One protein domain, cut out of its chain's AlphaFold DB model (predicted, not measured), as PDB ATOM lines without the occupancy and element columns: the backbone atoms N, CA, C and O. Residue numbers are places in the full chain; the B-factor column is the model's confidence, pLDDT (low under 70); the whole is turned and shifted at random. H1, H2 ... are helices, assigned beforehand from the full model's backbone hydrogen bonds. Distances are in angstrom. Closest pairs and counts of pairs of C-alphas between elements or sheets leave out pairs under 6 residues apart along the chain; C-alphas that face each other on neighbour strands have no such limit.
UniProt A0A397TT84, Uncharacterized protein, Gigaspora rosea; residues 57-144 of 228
ATOM      1  N   LYS A  57     300.114 184.670 228.164       82.00
ATOM      2  CA  LYS A  57     300.381 184.316 226.765       82.00
ATOM      3  C   LYS A  57     299.516 183.150 226.284       82.00
ATOM      4  O   LYS A  57     298.983 183.204 225.187       82.00
ATOM      5  N   THR A  58     299.340 182.102 227.092       79.56
ATOM      6  CA  THR A  58     298.483 180.965 226.719       79.56
ATOM      7  C   THR A  58     297.009 181.347 226.674       79.56
ATOM      8  O   THR A  58     296.309 180.887 225.777       79.56
ATOM      9  N   ASN A  59     296.539 182.202 227.586       80.50
ATOM     10  CA  ASN A  59     295.166 182.703 227.532       80.50
ATOM     11  C   ASN A  59     294.944 183.576 226.289       80.50
ATOM     12  O   ASN A  59     293.971 183.374 225.576       80.50
ATOM     13  N   GLU A  60     295.871 184.482 225.979       84.31
ATOM     14  CA  GLU A  60     295.833 185.264 224.739       84.31
ATOM     15  C   GLU A  60     295.799 184.348 223.512       84.31
ATOM     16  O   GLU A  60     294.899 184.473 222.692       84.31
ATOM     17  N   CYS A  61     296.693 183.357 223.416       81.56
ATOM     18  CA  CYS A  61     296.667 182.383 222.321       81.56
ATOM     19  C   CYS A  61     295.347 181.603 222.245       81.56
ATOM     20  O   CYS A  61     294.890 181.295 221.150       81.56
ATOM     21  N   TYR A  62     294.734 181.279 223.387       85.62
ATOM     22  CA  TYR A  62     293.434 180.617 223.423       85.62
ATOM     23  C   TYR A  62     292.331 181.512 222.857       85.62
ATOM     24  O   TYR A  62     291.581 181.044 222.009       85.62
ATOM     25  N   GLN A  63     292.267 182.788 223.266       85.38
ATOM     26  CA  GLN A  63     291.282 183.749 222.745       85.38
ATOM     27  C   GLN A  63     291.402 183.935 221.232       85.38
ATOM     28  O   GLN A  63     290.394 184.061 220.545       85.38
ATOM     29  N   LYS A  64     292.633 183.890 220.721       88.44
ATOM     30  CA  LYS A  64     292.934 184.071 219.300       88.44
ATOM     31  C   LYS A  64     292.844 182.791 218.472       88.44
ATOM     32  O   LYS A  64     293.102 182.828 217.277       88.44
ATOM     33  N   LEU A  65     292.512 181.645 219.075       88.44
ATOM     34  CA  LEU A  65     292.591 180.345 218.398       88.44
ATOM     35  C   LEU A  65     291.747 180.299 217.112       88.44
ATOM     36  O   LEU A  65     292.185 179.718 216.120       88.44
ATOM     37  N   PHE A  66     290.582 180.945 217.143       87.62
ATOM     38  CA  PHE A  66     289.645 181.064 216.024       87.62
ATOM     39  C   PHE A  66     289.495 182.514 215.536       87.62
ATOM     40  O   PHE A  66     288.534 182.818 214.846       87.62
ATOM     41  N   GLU A  67     290.396 183.417 215.935       87.38
ATOM     42  CA  GLU A  67     290.414 184.786 215.411       87.38
ATOM     43  C   GLU A  67     290.953 184.750 213.976       87.38
ATOM     44  O   GLU A  67     292.012 184.163 213.725       87.38
ATOM     45  N   GLU A  68     290.203 185.349 213.054       86.19
ATOM     46  CA  GLU A  68     290.589 185.517 211.653       86.19
ATOM     47  C   GLU A  68     291.671 186.601 211.548       86.19
ATOM     48  O   GLU A  68     291.582 187.652 212.188       86.19
ATOM     49  N   PHE A  69     292.729 186.348 210.771       80.50
ATOM     50  CA  PHE A  69     293.780 187.353 210.565       80.50
ATOM     51  C   PHE A  69     293.342 188.497 209.644       80.50
ATOM     52  O   PHE A  69     293.813 189.623 209.803       80.50
ATOM     53  N   GLU A  70     292.465 188.200 208.690       84.19
ATOM     54  CA  GLU A  70     291.853 189.142 207.755       84.19
ATOM     55  C   GLU A  70     290.342 188.897 207.762       84.19
ATOM     56  O   GLU A  70     289.913 187.767 207.975       84.19
ATOM     57  N   GLU A  71     289.543 189.945 207.562       77.12
ATOM     58  CA  GLU A  71     288.080 189.825 207.518       77.12
ATOM     59  C   GLU A  71     287.660 188.924 206.346       77.12
ATOM     60  O   GLU A  71     288.194 189.063 205.243       77.12
ATOM     61  N   ASP A  72     286.736 187.993 206.601       75.19
ATOM     62  CA  ASP A  72     286.259 186.982 205.645       75.19
ATOM     63  C   ASP A  72     287.341 185.969 205.204       75.19
ATOM     64  O   ASP A  72     287.251 185.369 204.127       75.19
ATOM     65  N   SER A  73     288.376 185.759 206.030       80.19
ATOM     66  CA  SER A  73     289.450 184.793 205.776       80.19
ATOM     67  C   SER A  73     289.371 183.579 206.692       80.19
ATOM     68  O   SER A  73     289.312 183.692 207.913       80.19
ATOM     69  N   ASP A  74     289.534 182.392 206.106       76.69
ATOM     70  CA  ASP A  74     289.703 181.153 206.866       76.69
ATOM     71  C   ASP A  74     291.094 181.049 207.532       76.69
ATOM     72  O   ASP A  74     291.383 180.072 208.227       76.69
ATOM     73  N   ASP A  75     292.014 182.001 207.339       84.00
ATOM     74  CA  ASP A  75     293.327 181.943 207.988       84.00
ATOM     75  C   ASP A  75     293.197 182.280 209.484       84.00
ATOM     76  O   ASP A  75     293.149 183.437 209.902       84.00
ATOM     77  N   THR A  76     293.151 181.227 210.300       89.75
ATOM     78  CA  THR A  76     293.130 181.277 211.768       89.75
ATOM     79  C   THR A  76     294.315 180.505 212.342       89.75
ATOM     80  O   THR A  76     294.915 179.637 211.694       89.75
ATOM     81  N   TYR A  77     294.647 180.739 213.616       90.44
ATOM     82  CA  TYR A  77     295.642 179.908 214.304       90.44
ATOM     83  C   TYR A  77     295.260 178.422 214.307       90.44
ATOM     84  O   TYR A  77     296.144 177.578 214.145       90.44
ATOM     85  N   MET A  78     293.973 178.089 214.455       90.88
ATOM     86  CA  MET A  78     293.502 176.707 214.387       90.88
ATOM     87  C   MET A  78     293.760 176.095 213.008       90.88
ATOM     88  O   MET A  78     294.323 175.002 212.937       90.88
ATOM     89  N   ASN A  79     293.452 176.806 211.922       89.31
ATOM     90  CA  ASN A  79     293.691 176.302 210.569       89.31
ATOM     91  C   ASN A  79     295.186 176.132 210.283       89.31
ATOM     92  O   ASN A  79     295.598 175.098 209.761       89.31
ATOM     93  N   ARG A  80     296.044 177.039 210.767       90.94
ATOM     94  CA  ARG A  80     297.507 176.853 210.715       90.94
ATOM     95  C   ARG A  80     297.988 175.632 211.503       90.94
ATOM     96  O   ARG A  80     298.930 174.964 211.076       90.94
ATOM     97  N   ILE A  81     297.382 175.332 212.652       91.31
ATOM     98  CA  ILE A  81     297.684 174.113 213.420       91.31
ATOM     99  C   ILE A  81     297.246 172.876 212.630       91.31
ATOM    100  O   ILE A  81     298.032 171.940 212.497       91.31
ATOM    101  N   LEU A  82     296.039 172.882 212.065       91.31
ATOM    102  CA  LEU A  82     295.524 171.779 211.254       91.31
ATOM    103  C   LEU A  82     296.394 171.533 210.020       91.31
ATOM    104  O   LEU A  82     296.755 170.388 209.781       91.31
ATOM    105  N   HIS A  83     296.841 172.579 209.319       89.94
ATOM    106  CA  HIS A  83     297.793 172.462 208.212       89.94
ATOM    107  C   HIS A  83     299.157 171.910 208.638       89.94
ATOM    108  O   HIS A  83     299.834 171.265 207.850       89.94
ATOM    109  N   LYS A  84     299.593 172.113 209.886       91.50
ATOM    110  CA  LYS A  84     300.825 171.475 210.379       91.50
ATOM    111  C   LYS A  84     300.641 169.990 210.684       91.50
ATOM    112  O   LYS A  84     301.590 169.230 210.527       91.50
ATOM    113  N   ILE A  85     299.456 169.591 211.148       91.00
ATOM    114  CA  ILE A  85     299.133 168.187 211.447       91.00
ATOM    115  C   ILE A  85     298.850 167.421 210.146       91.00
ATOM    116  O   ILE A  85     299.304 166.289 209.984       91.00
ATOM    117  N   TRP A  86     298.149 168.060 209.211       92.88
ATOM    118  CA  TRP A  86     297.802 167.554 207.886       92.88
ATOM    119  C   TRP A  86     298.164 168.583 206.801       92.88
ATOM    120  O   TRP A  86     297.289 169.314 206.330       92.88
ATOM    121  N   PRO A  87     299.440 168.630 206.369       86.12
ATOM    122  CA  PRO A  87     299.906 169.546 205.320       86.12
ATOM    123  C   PRO A  87     299.155 169.399 204.000       86.12
ATOM    124  O   PRO A  87     298.873 170.390 203.337       86.12
ATOM    125  N   ASP A  88     298.747 168.173 203.674       83.94
ATOM    126  CA  ASP A  88     298.018 167.858 202.444       83.94
ATOM    127  C   ASP A  88     296.531 168.258 202.501       83.94
ATOM    128  O   ASP A  88     295.776 167.963 201.575       83.94
ATOM    129  N   GLY A  89     296.083 168.871 203.608       70.44
ATOM    130  CA  GLY A  89     294.714 169.359 203.806       70.44
ATOM    131  C   GLY A  89     293.647 168.264 203.889       70.44
ATOM    132  O   GLY A  89     292.457 168.558 203.932       70.44
ATOM    133  N   LYS A  90     294.051 166.989 203.906       80.81
ATOM    134  CA  LYS A  90     293.149 165.835 203.882       80.81
ATOM    135  C   LYS A  90     293.089 165.175 205.252       80.81
ATOM    136  O   LYS A  90     293.952 164.376 205.611       80.81
ATOM    137  N   ALA A  91     292.032 165.476 205.993       87.19
ATOM    138  CA  ALA A  91     291.671 164.759 207.204       87.19
ATOM    139  C   ALA A  91     290.151 164.543 207.244       87.19
ATOM    140  O   ALA A  91     289.407 165.456 206.889       87.19
ATOM    141  N   PRO A  92     289.675 163.363 207.677       89.56
ATOM    142  CA  PRO A  92     288.258 163.156 207.950       89.56
ATOM    143  C   PRO A  92     287.736 164.165 208.992       89.56
ATOM    144  O   PRO A  92     288.487 164.492 209.924       89.56
ATOM    145  N   PRO A  93     286.475 164.627 208.886       88.25
ATOM    146  CA  PRO A  93     285.878 165.589 209.817       88.25
ATOM    147  C   PRO A  93     286.011 165.192 211.290       88.25
ATOM    148  O   PRO A  93     286.246 166.045 212.142       88.25
ATOM    149  N   GLU A  94     285.963 163.899 211.607       90.25
ATOM    150  CA  GLU A  94     286.117 163.364 212.963       90.25
ATOM    151  C   GLU A  94     287.506 163.644 213.530       90.25
ATOM    152  O   GLU A  94     287.652 164.000 214.701       90.25
ATOM    153  N   LYS A  95     288.544 163.525 212.695       90.81
ATOM    154  CA  LYS A  95     289.923 163.812 213.105       90.81
ATOM    155  C   LYS A  95     290.145 165.310 213.285       90.81
ATOM    156  O   LYS A  95     290.836 165.706 214.223       90.81
ATOM    157  N   ILE A  96     289.531 166.130 212.430       90.75
ATOM    158  CA  ILE A  96     289.561 167.592 212.548       90.75
ATOM    159  C   ILE A  96     288.858 168.020 213.841       90.75
ATOM    160  O   ILE A  96     289.451 168.711 214.667       90.75
ATOM    161  N   ALA A  97     287.635 167.541 214.073       90.38
ATOM    162  CA  ALA A  97     286.861 167.829 215.276       90.38
ATOM    163  C   ALA A  97     287.588 167.389 216.554       90.38
ATOM    164  O   ALA A  97     287.593 168.128 217.543       90.38
ATOM    165  N   TYR A  98     288.253 166.228 216.523       91.19
ATOM    166  CA  TYR A  98     289.112 165.764 217.610       91.19
ATOM    167  C   TYR A  98     290.297 166.699 217.857       91.19
ATOM    168  O   TYR A  98     290.520 167.109 218.995       91.19
ATOM    169  N   ALA A  99     291.032 167.088 216.814       91.25
ATOM    170  CA  ALA A  99     292.158 168.010 216.946       91.25
ATOM    171  C   ALA A  99     291.719 169.364 217.531       91.25
ATOM    172  O   ALA A  99     292.349 169.865 218.465       91.25
ATOM    173  N   ILE A 100     290.596 169.914 217.054       90.69
ATOM    174  CA  ILE A 100     290.008 171.150 217.585       90.69
ATOM    175  C   ILE A 100     289.631 170.975 219.064       90.69
ATOM    176  O   ILE A 100     290.006 171.806 219.894       90.69
ATOM    177  N   ALA A 101     288.957 169.878 219.424       89.75
ATOM    178  CA  ALA A 101     288.568 169.588 220.806       89.75
ATOM    179  C   ALA A 101     289.787 169.472 221.736       89.75
ATOM    180  O   ALA A 101     289.766 169.976 222.866       89.75
ATOM    181  N   VAL A 102     290.873 168.857 221.258       88.00
ATOM    182  CA  VAL A 102     292.133 168.752 221.997       88.00
ATOM    183  C   VAL A 102     292.747 170.133 222.218       88.00
ATOM    184  O   VAL A 102     293.067 170.468 223.359       88.00
ATOM    185  N   CYS A 103     292.866 170.957 221.173       88.12
ATOM    186  CA  CYS A 103     293.394 172.320 221.273       88.12
ATOM    187  C   CYS A 103     292.569 173.181 222.236       88.12
ATOM    188  O   CYS A 103     293.137 173.795 223.143       88.12
ATOM    189  N   GLN A 104     291.240 173.162 222.102       86.56
ATOM    190  CA  GLN A 104     290.328 173.878 222.995       86.56
ATOM    191  C   GLN A 104     290.541 173.450 224.447       86.56
ATOM    192  O   GLN A 104     290.776 174.279 225.318       86.56
ATOM    193  N   THR A 105     290.537 172.148 224.721       84.25
ATOM    194  CA  THR A 105     290.635 171.633 226.091       84.25
ATOM    195  C   THR A 105     292.018 171.854 226.710       84.25
ATOM    196  O   THR A 105     292.124 172.139 227.904       84.25
ATOM    197  N   MET A 106     293.087 171.719 225.920       81.50
ATOM    198  CA  MET A 106     294.465 171.886 226.387       81.50
ATOM    199  C   MET A 106     294.792 173.332 226.744       81.50
ATOM    200  O   MET A 106     295.520 173.562 227.716       81.50
ATOM    201  N   LEU A 107     294.261 174.277 225.967       81.75
ATOM    202  CA  LEU A 107     294.519 175.706 226.108       81.75
ATOM    203  C   LEU A 107     293.488 176.417 226.997       81.75
ATOM    204  O   LEU A 107     293.775 177.514 227.467       81.75
ATOM    205  N   ASN A 108     292.337 175.794 227.285       80.19
ATOM    206  CA  ASN A 108     291.292 176.399 228.109       80.19
ATOM    207  C   ASN A 108     291.802 176.714 229.534       80.19
ATOM    208  O   ASN A 108     292.065 175.791 230.317       80.19
ATOM    209  N   PRO A 109     291.877 178.001 229.925       73.38
ATOM    210  CA  PRO A 109     292.392 178.411 231.230       73.38
ATOM    211  C   PRO A 109     291.461 178.028 232.390       73.38
ATOM    212  O   PRO A 109     291.906 177.960 233.537       73.38
ATOM    213  N   LYS A 110     290.176 177.759 232.114       73.69
ATOM    214  CA  LYS A 110     289.187 177.334 233.117       73.69
ATOM    215  C   LYS A 110     289.272 175.843 233.433       73.69
ATOM    216  O   LYS A 110     288.817 175.430 234.501       73.69
ATOM    217  N   ASN A 111     289.872 175.038 232.556       72.06
ATOM    218  CA  ASN A 111     289.973 173.604 232.781       72.06
ATOM    219  C   ASN A 111     291.064 173.288 233.822       72.06
ATOM    220  O   ASN A 111     292.270 173.282 233.537       72.06
ATOM    221  N   LYS A 112     290.620 173.026 235.057       62.31
ATOM    222  CA  LYS A 112     291.479 172.707 236.211       62.31
ATOM    223  C   LYS A 112     292.094 171.310 236.120       62.31
ATOM    224  O   LYS A 112     293.102 171.050 236.787       62.31
ATOM    225  N   ILE A 113     291.494 170.433 235.318       61.03
ATOM    226  CA  ILE A 113     291.873 169.035 235.172       61.03
ATOM    227  C   ILE A 113     292.736 168.903 233.910       61.03
ATOM    228  O   ILE A 113     292.431 169.432 232.841       61.03
ATOM    229  N   ILE A 114     293.904 168.282 234.052       60.56
ATOM    230  CA  ILE A 114     294.826 168.065 232.924       60.56
ATOM    231  C   ILE A 114     294.429 166.812 232.150       60.56
ATOM    232  O   ILE A 114     294.626 166.759 230.939       60.56
ATOM    233  N   THR A 115     293.820 165.843 232.834       59.09
ATOM    234  CA  THR A 115     293.195 164.693 232.199       59.09
ATOM    235  C   THR A 115     292.049 165.158 231.312       59.09
ATOM    236  O   THR A 115     291.114 165.830 231.744       59.09
ATOM    237  N   MET A 116     292.159 164.798 230.040       64.75
ATOM    238  CA  MET A 116     291.089 164.918 229.070       64.75
ATOM    239  C   MET A 116     290.008 163.936 229.497       64.75
ATOM    240  O   MET A 116     290.122 162.748 229.220       64.75
ATOM    241  N   SER A 117     289.027 164.383 230.281       69.00
ATOM    242  CA  SER A 117     287.933 163.483 230.618       69.00
ATOM    243  C   SER A 117     287.225 163.119 229.316       69.00
ATOM    244  O   SER A 117     286.879 163.999 228.520       69.00
ATOM    245  N   ASP A 118     287.040 161.818 229.090       77.06
ATOM    246  CA  ASP A 118     286.397 161.307 227.879       77.06
ATOM    247  C   ASP A 118     285.067 162.010 227.626       77.06
ATOM    248  O   ASP A 118     284.743 162.326 226.490       77.06
ATOM    249  N   HIS A 119     284.319 162.309 228.687       78.88
ATOM    250  CA  HIS A 119     283.054 163.025 228.602       78.88
ATOM    251  C   HIS A 119     283.205 164.447 228.032       78.88
ATOM    252  O   HIS A 119     282.474 164.817 227.114       78.88
ATOM    253  N   VAL A 120     284.161 165.244 228.529       80.00
ATOM    254  CA  VAL A 120     284.379 166.623 228.051       80.00
ATOM    255  C   VAL A 120     284.871 166.626 226.608       80.00
ATOM    256  O   VAL A 120     284.362 167.387 225.787       80.00
ATOM    257  N   VAL A 121     285.817 165.745 226.271       82.31
ATOM    258  CA  VAL A 121     286.340 165.672 224.902       82.31
ATOM    259  C   VAL A 121     285.287 165.145 223.934       82.31
ATOM    260  O   VAL A 121     285.098 165.755 222.888       82.31
ATOM    261  N   LYS A 122     284.529 164.096 224.282       86.19
ATOM    262  CA  LYS A 122     283.417 163.600 223.449       86.19
ATOM    263  C   LYS A 122     282.366 164.680 223.200       86.19
ATOM    264  O   LYS A 122     281.946 164.845 222.056       86.19
ATOM    265  N   LYS A 123     281.999 165.461 224.227       87.06
ATOM    266  CA  LYS A 123     281.078 166.603 224.084       87.06
ATOM    267  C   LYS A 123     281.616 167.626 223.076       87.06
ATOM    268  O   LYS A 123     280.884 168.051 222.190       87.06
ATOM    269  N   LEU A 124     282.897 167.987 223.171       86.50
ATOM    270  CA  LEU A 124     283.520 168.945 222.250       86.50
ATOM    271  C   LEU A 124     283.662 168.404 220.825       86.50
ATOM    272  O   LEU A 124     283.419 169.150 219.883       86.50
ATOM    273  N   ILE A 125     283.997 167.122 220.648       88.38
ATOM    274  CA  ILE A 125     284.025 166.489 219.322       88.38
ATOM    275  C   ILE A 125     282.646 166.589 218.673       88.38
ATOM    276  O   ILE A 125     282.554 167.041 217.539       88.38
ATOM    277  N   ALA A 126     281.578 166.224 219.391       88.31
ATOM    278  CA  ALA A 126     280.216 166.287 218.864       88.31
ATOM    279  C   ALA A 126     279.810 167.720 218.483       88.31
ATOM    280  O   ALA A 126     279.232 167.940 217.422       88.31
ATOM    281  N   ILE A 127     280.156 168.714 219.309       87.75
ATOM    282  CA  ILE A 127     279.919 170.131 218.994       87.75
ATOM    283  C   ILE A 127     280.679 170.540 217.726       87.75
ATOM    284  O   ILE A 127     280.115 171.194 216.852       87.75
ATOM    285  N   ASN A 128     281.954 170.164 217.616       88.31
ATOM    286  CA  ASN A 128     282.799 170.554 216.490       88.31
ATOM    287  C   ASN A 128     282.397 169.839 215.191       88.31
ATOM    288  O   ASN A 128     282.424 170.469 214.141       88.31
ATOM    289  N   LEU A 129     281.965 168.576 215.255       88.81
ATOM    290  CA  LEU A 129     281.415 167.840 214.111       88.81
ATOM    291  C   LEU A 129     280.164 168.521 213.551       88.81
ATOM    292  O   LEU A 129     280.122 168.819 212.363       88.81
ATOM    293  N   ASN A 130     279.203 168.860 214.416       86.75
ATOM    294  CA  ASN A 130     278.010 169.602 214.001       86.75
ATOM    295  C   ASN A 130     278.377 170.941 213.331       86.75
ATOM    296  O   ASN A 130     277.781 171.327 212.332       86.75
ATOM    297  N   LYS A 131     279.385 171.660 213.844       86.44
ATOM    298  CA  LYS A 131     279.828 172.932 213.243       86.44
ATOM    299  C   LYS A 131     280.450 172.756 211.860       86.44
ATOM    300  O   LYS A 131     280.213 173.600 211.001       86.44
ATOM    301  N   LEU A 132     281.211 171.680 211.651       86.00
ATOM    302  CA  LEU A 132     281.786 171.348 210.344       86.00
ATOM    303  C   LEU A 132     280.702 170.996 209.318       86.00
ATOM    304  O   LEU A 132     280.842 171.347 208.153       86.00
ATOM    305  N   GLU A 133     279.626 170.332 209.744       83.25
ATOM    306  CA  GLU A 133     278.533 169.916 208.859       83.25
ATOM    307  C   GLU A 133     277.615 171.082 208.456       83.25
ATOM    308  O   GLU A 133     277.237 171.203 207.293       83.25
ATOM    309  N   TYR A 134     277.293 171.976 209.398       82.19
ATOM    310  CA  TYR A 134     276.340 173.073 209.180       82.19
ATOM    311  C   TYR A 134     276.990 174.446 208.921       82.19
ATOM    312  O   TYR A 134     276.278 175.446 208.831       82.19
ATOM    313  N   GLY A 135     278.322 174.518 208.799       69.25
ATOM    314  CA  GLY A 135     279.053 175.752 208.470       69.25
ATOM    315  C   GLY A 135     279.029 176.819 209.573       69.25
ATOM    316  O   GLY A 135     278.984 178.013 209.288       69.25
ATOM    317  N   GLY A 136     279.001 176.407 210.842       68.56
ATOM    318  CA  GLY A 136     278.930 177.324 211.985       68.56
ATOM    319  C   GLY A 136     280.296 177.866 212.420       68.56
ATOM    320  O   GLY A 136     281.275 177.126 212.466       68.56
ATOM    321  N   HIS A 137     280.356 179.135 212.839       67.19
ATOM    322  CA  HIS A 137     281.587 179.750 213.350       67.19
ATOM    323  C   HIS A 137     282.071 179.084 214.658       67.19
ATOM    324  O   HIS A 137     281.303 178.819 215.599       67.19
ATOM    325  N   PHE A 138     283.375 178.810 214.748       69.75
ATOM    326  CA  PHE A 138     283.977 178.204 215.932       69.75
ATOM    327  C   PHE A 138     284.184 179.244 217.032       69.75
ATOM    328  O   PHE A 138     285.176 179.955 217.081       69.75
ATOM    329  N   PHE A 139     283.261 179.292 217.986       61.69
ATOM    330  CA  PHE A 139     283.492 180.018 219.233       61.69
ATOM    331  C   PHE A 139     284.164 179.148 220.288       61.69
ATOM    332  O   PHE A 139     283.962 177.931 220.366       61.69
ATOM    333  N   ILE A 140     284.913 179.815 221.158       64.31
ATOM    334  CA  ILE A 140     285.419 179.248 222.397       64.31
ATOM    335  C   ILE A 140     284.230 178.917 223.310       64.31
ATOM    336  O   ILE A 140     283.658 179.807 223.942       64.31
ATOM    337  N   SER A 141     283.860 177.638 223.418       54.84
ATOM    338  CA  SER A 141     282.880 177.202 224.421       54.84
ATOM    339  C   SER A 141     283.494 177.346 225.811       54.84
ATOM    340  O   SER A 141     284.340 176.565 226.241       54.84
ATOM    341  N   SER A 142     283.098 178.416 226.499       47.78
ATOM    342  CA  SER A 142     283.626 178.798 227.809       47.78
ATOM    343  C   SER A 142     282.871 178.170 228.989       47.78
ATOM    344  O   SER A 142     283.218 178.461 230.139       47.78
ATOM    345  N   SER A 143     281.854 177.338 228.741       44.69
ATOM    346  CA  SER A 143     281.007 176.739 229.776       44.69
ATOM    347  C   SER A 143     280.846 175.228 229.585       44.69
ATOM    348  O   SER A 143     280.528 174.734 228.506       44.69
ATOM    349  N   GLU A 144     281.050 174.485 230.674       47.72
ATOM    350  CA  GLU A 144     280.510 173.128 230.832       47.72
ATOM    351  C   GLU A 144     278.976 173.165 231.001       47.72
ATOM    352  O   GLU A 144     278.308 172.156 230.774       47.72
TER     353      GLU A 144
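Overview. This is residues 57 to 144 of the 228 residues of an uncharacterized protein of Gigaspora rosea (UniProt A0A397TT84). Two long helices, H3 and H4, cross as an X, and two short helices, H1 and H2, lie on the side of H3 away from H4, H1 by the last residues of H3. A long loop, residues 64 to 76, joins H1 to H2, and a tail, residues 135 to 144, folds back from the last end of H4 toward its first. The printed part has 88 residues with four named helices, H1, H2, H3 and H4 in that order along the chain, and no named strand; its class is all helix. It is compact, with a radius of gyration of the C-alphas of 12.7 A, and rounded, spanning 32 by 29 by 23 A.

Along the chain. Find C-alpha 57 at (300.381, 184.316, 226.765); here H1 begins, and it runs over residues 57 to 63. Go on to Tyr 77, where H2 begins; it holds residues 77 to 85 and measures 12.6 A from first to last C-alpha. H3, residues 93 to 107, starts at C-alpha 93 at (285.878, 165.589, 209.817) and is 21.0 A long. H4 is the longest helix, residues 118 to 134, 24.3 A long, and you reach its end at C-alpha 134 at (276.340, 173.073, 209.180).

Arrangement. Start from H3, the hub, which touches the three other helices. With H4 it has 21 pairs of C-alphas within 8 A; look at Ala 97 and Asn 128, their closest C-alphas, 5.0 A apart. The two run opposite ways at a steep tilt of 53 degrees. H1 touches H3 at residues 104 to 107 alone, and the closest C-alphas, those of Tyr 62 and Leu 107, are 5.7 A apart. These two also run opposite ways, at a steep tilt of 45 degrees. H2 and H3 only just touch, with 3 pairs of C-alphas within 8 A, and H3 does so with residues 96 to 100 alone. Their closest C-alphas, those of Met 78 and Ile 100, are 7.3 A apart; the tilt is steep, 60 degrees, and they run opposite ways. The helix packing is mostly crossed, with none of these three touching pairs at a shallow tilt. H4 is apart from both H1 and H2, and H1 and H2 are only just apart, their closest C-alphas 8.5 A from each other. In H1, H2, H3 and H4 every backbone O i to N i+4 pair is within hydrogen-bond range.

Size, cuts and confidence. The two C-alphas farthest apart are those of Glu 71 and Thr 115, 35.6 A. The printed part has no cut. The link from H1 to H2 is long, with 13 residues, while those from H2 to H3 and from H3 to H4 are short. In the B-factor column the mean pLDDT of the printed part is 80.8, and you will find values under 70 at residues 112 to 117 and 135 to 144.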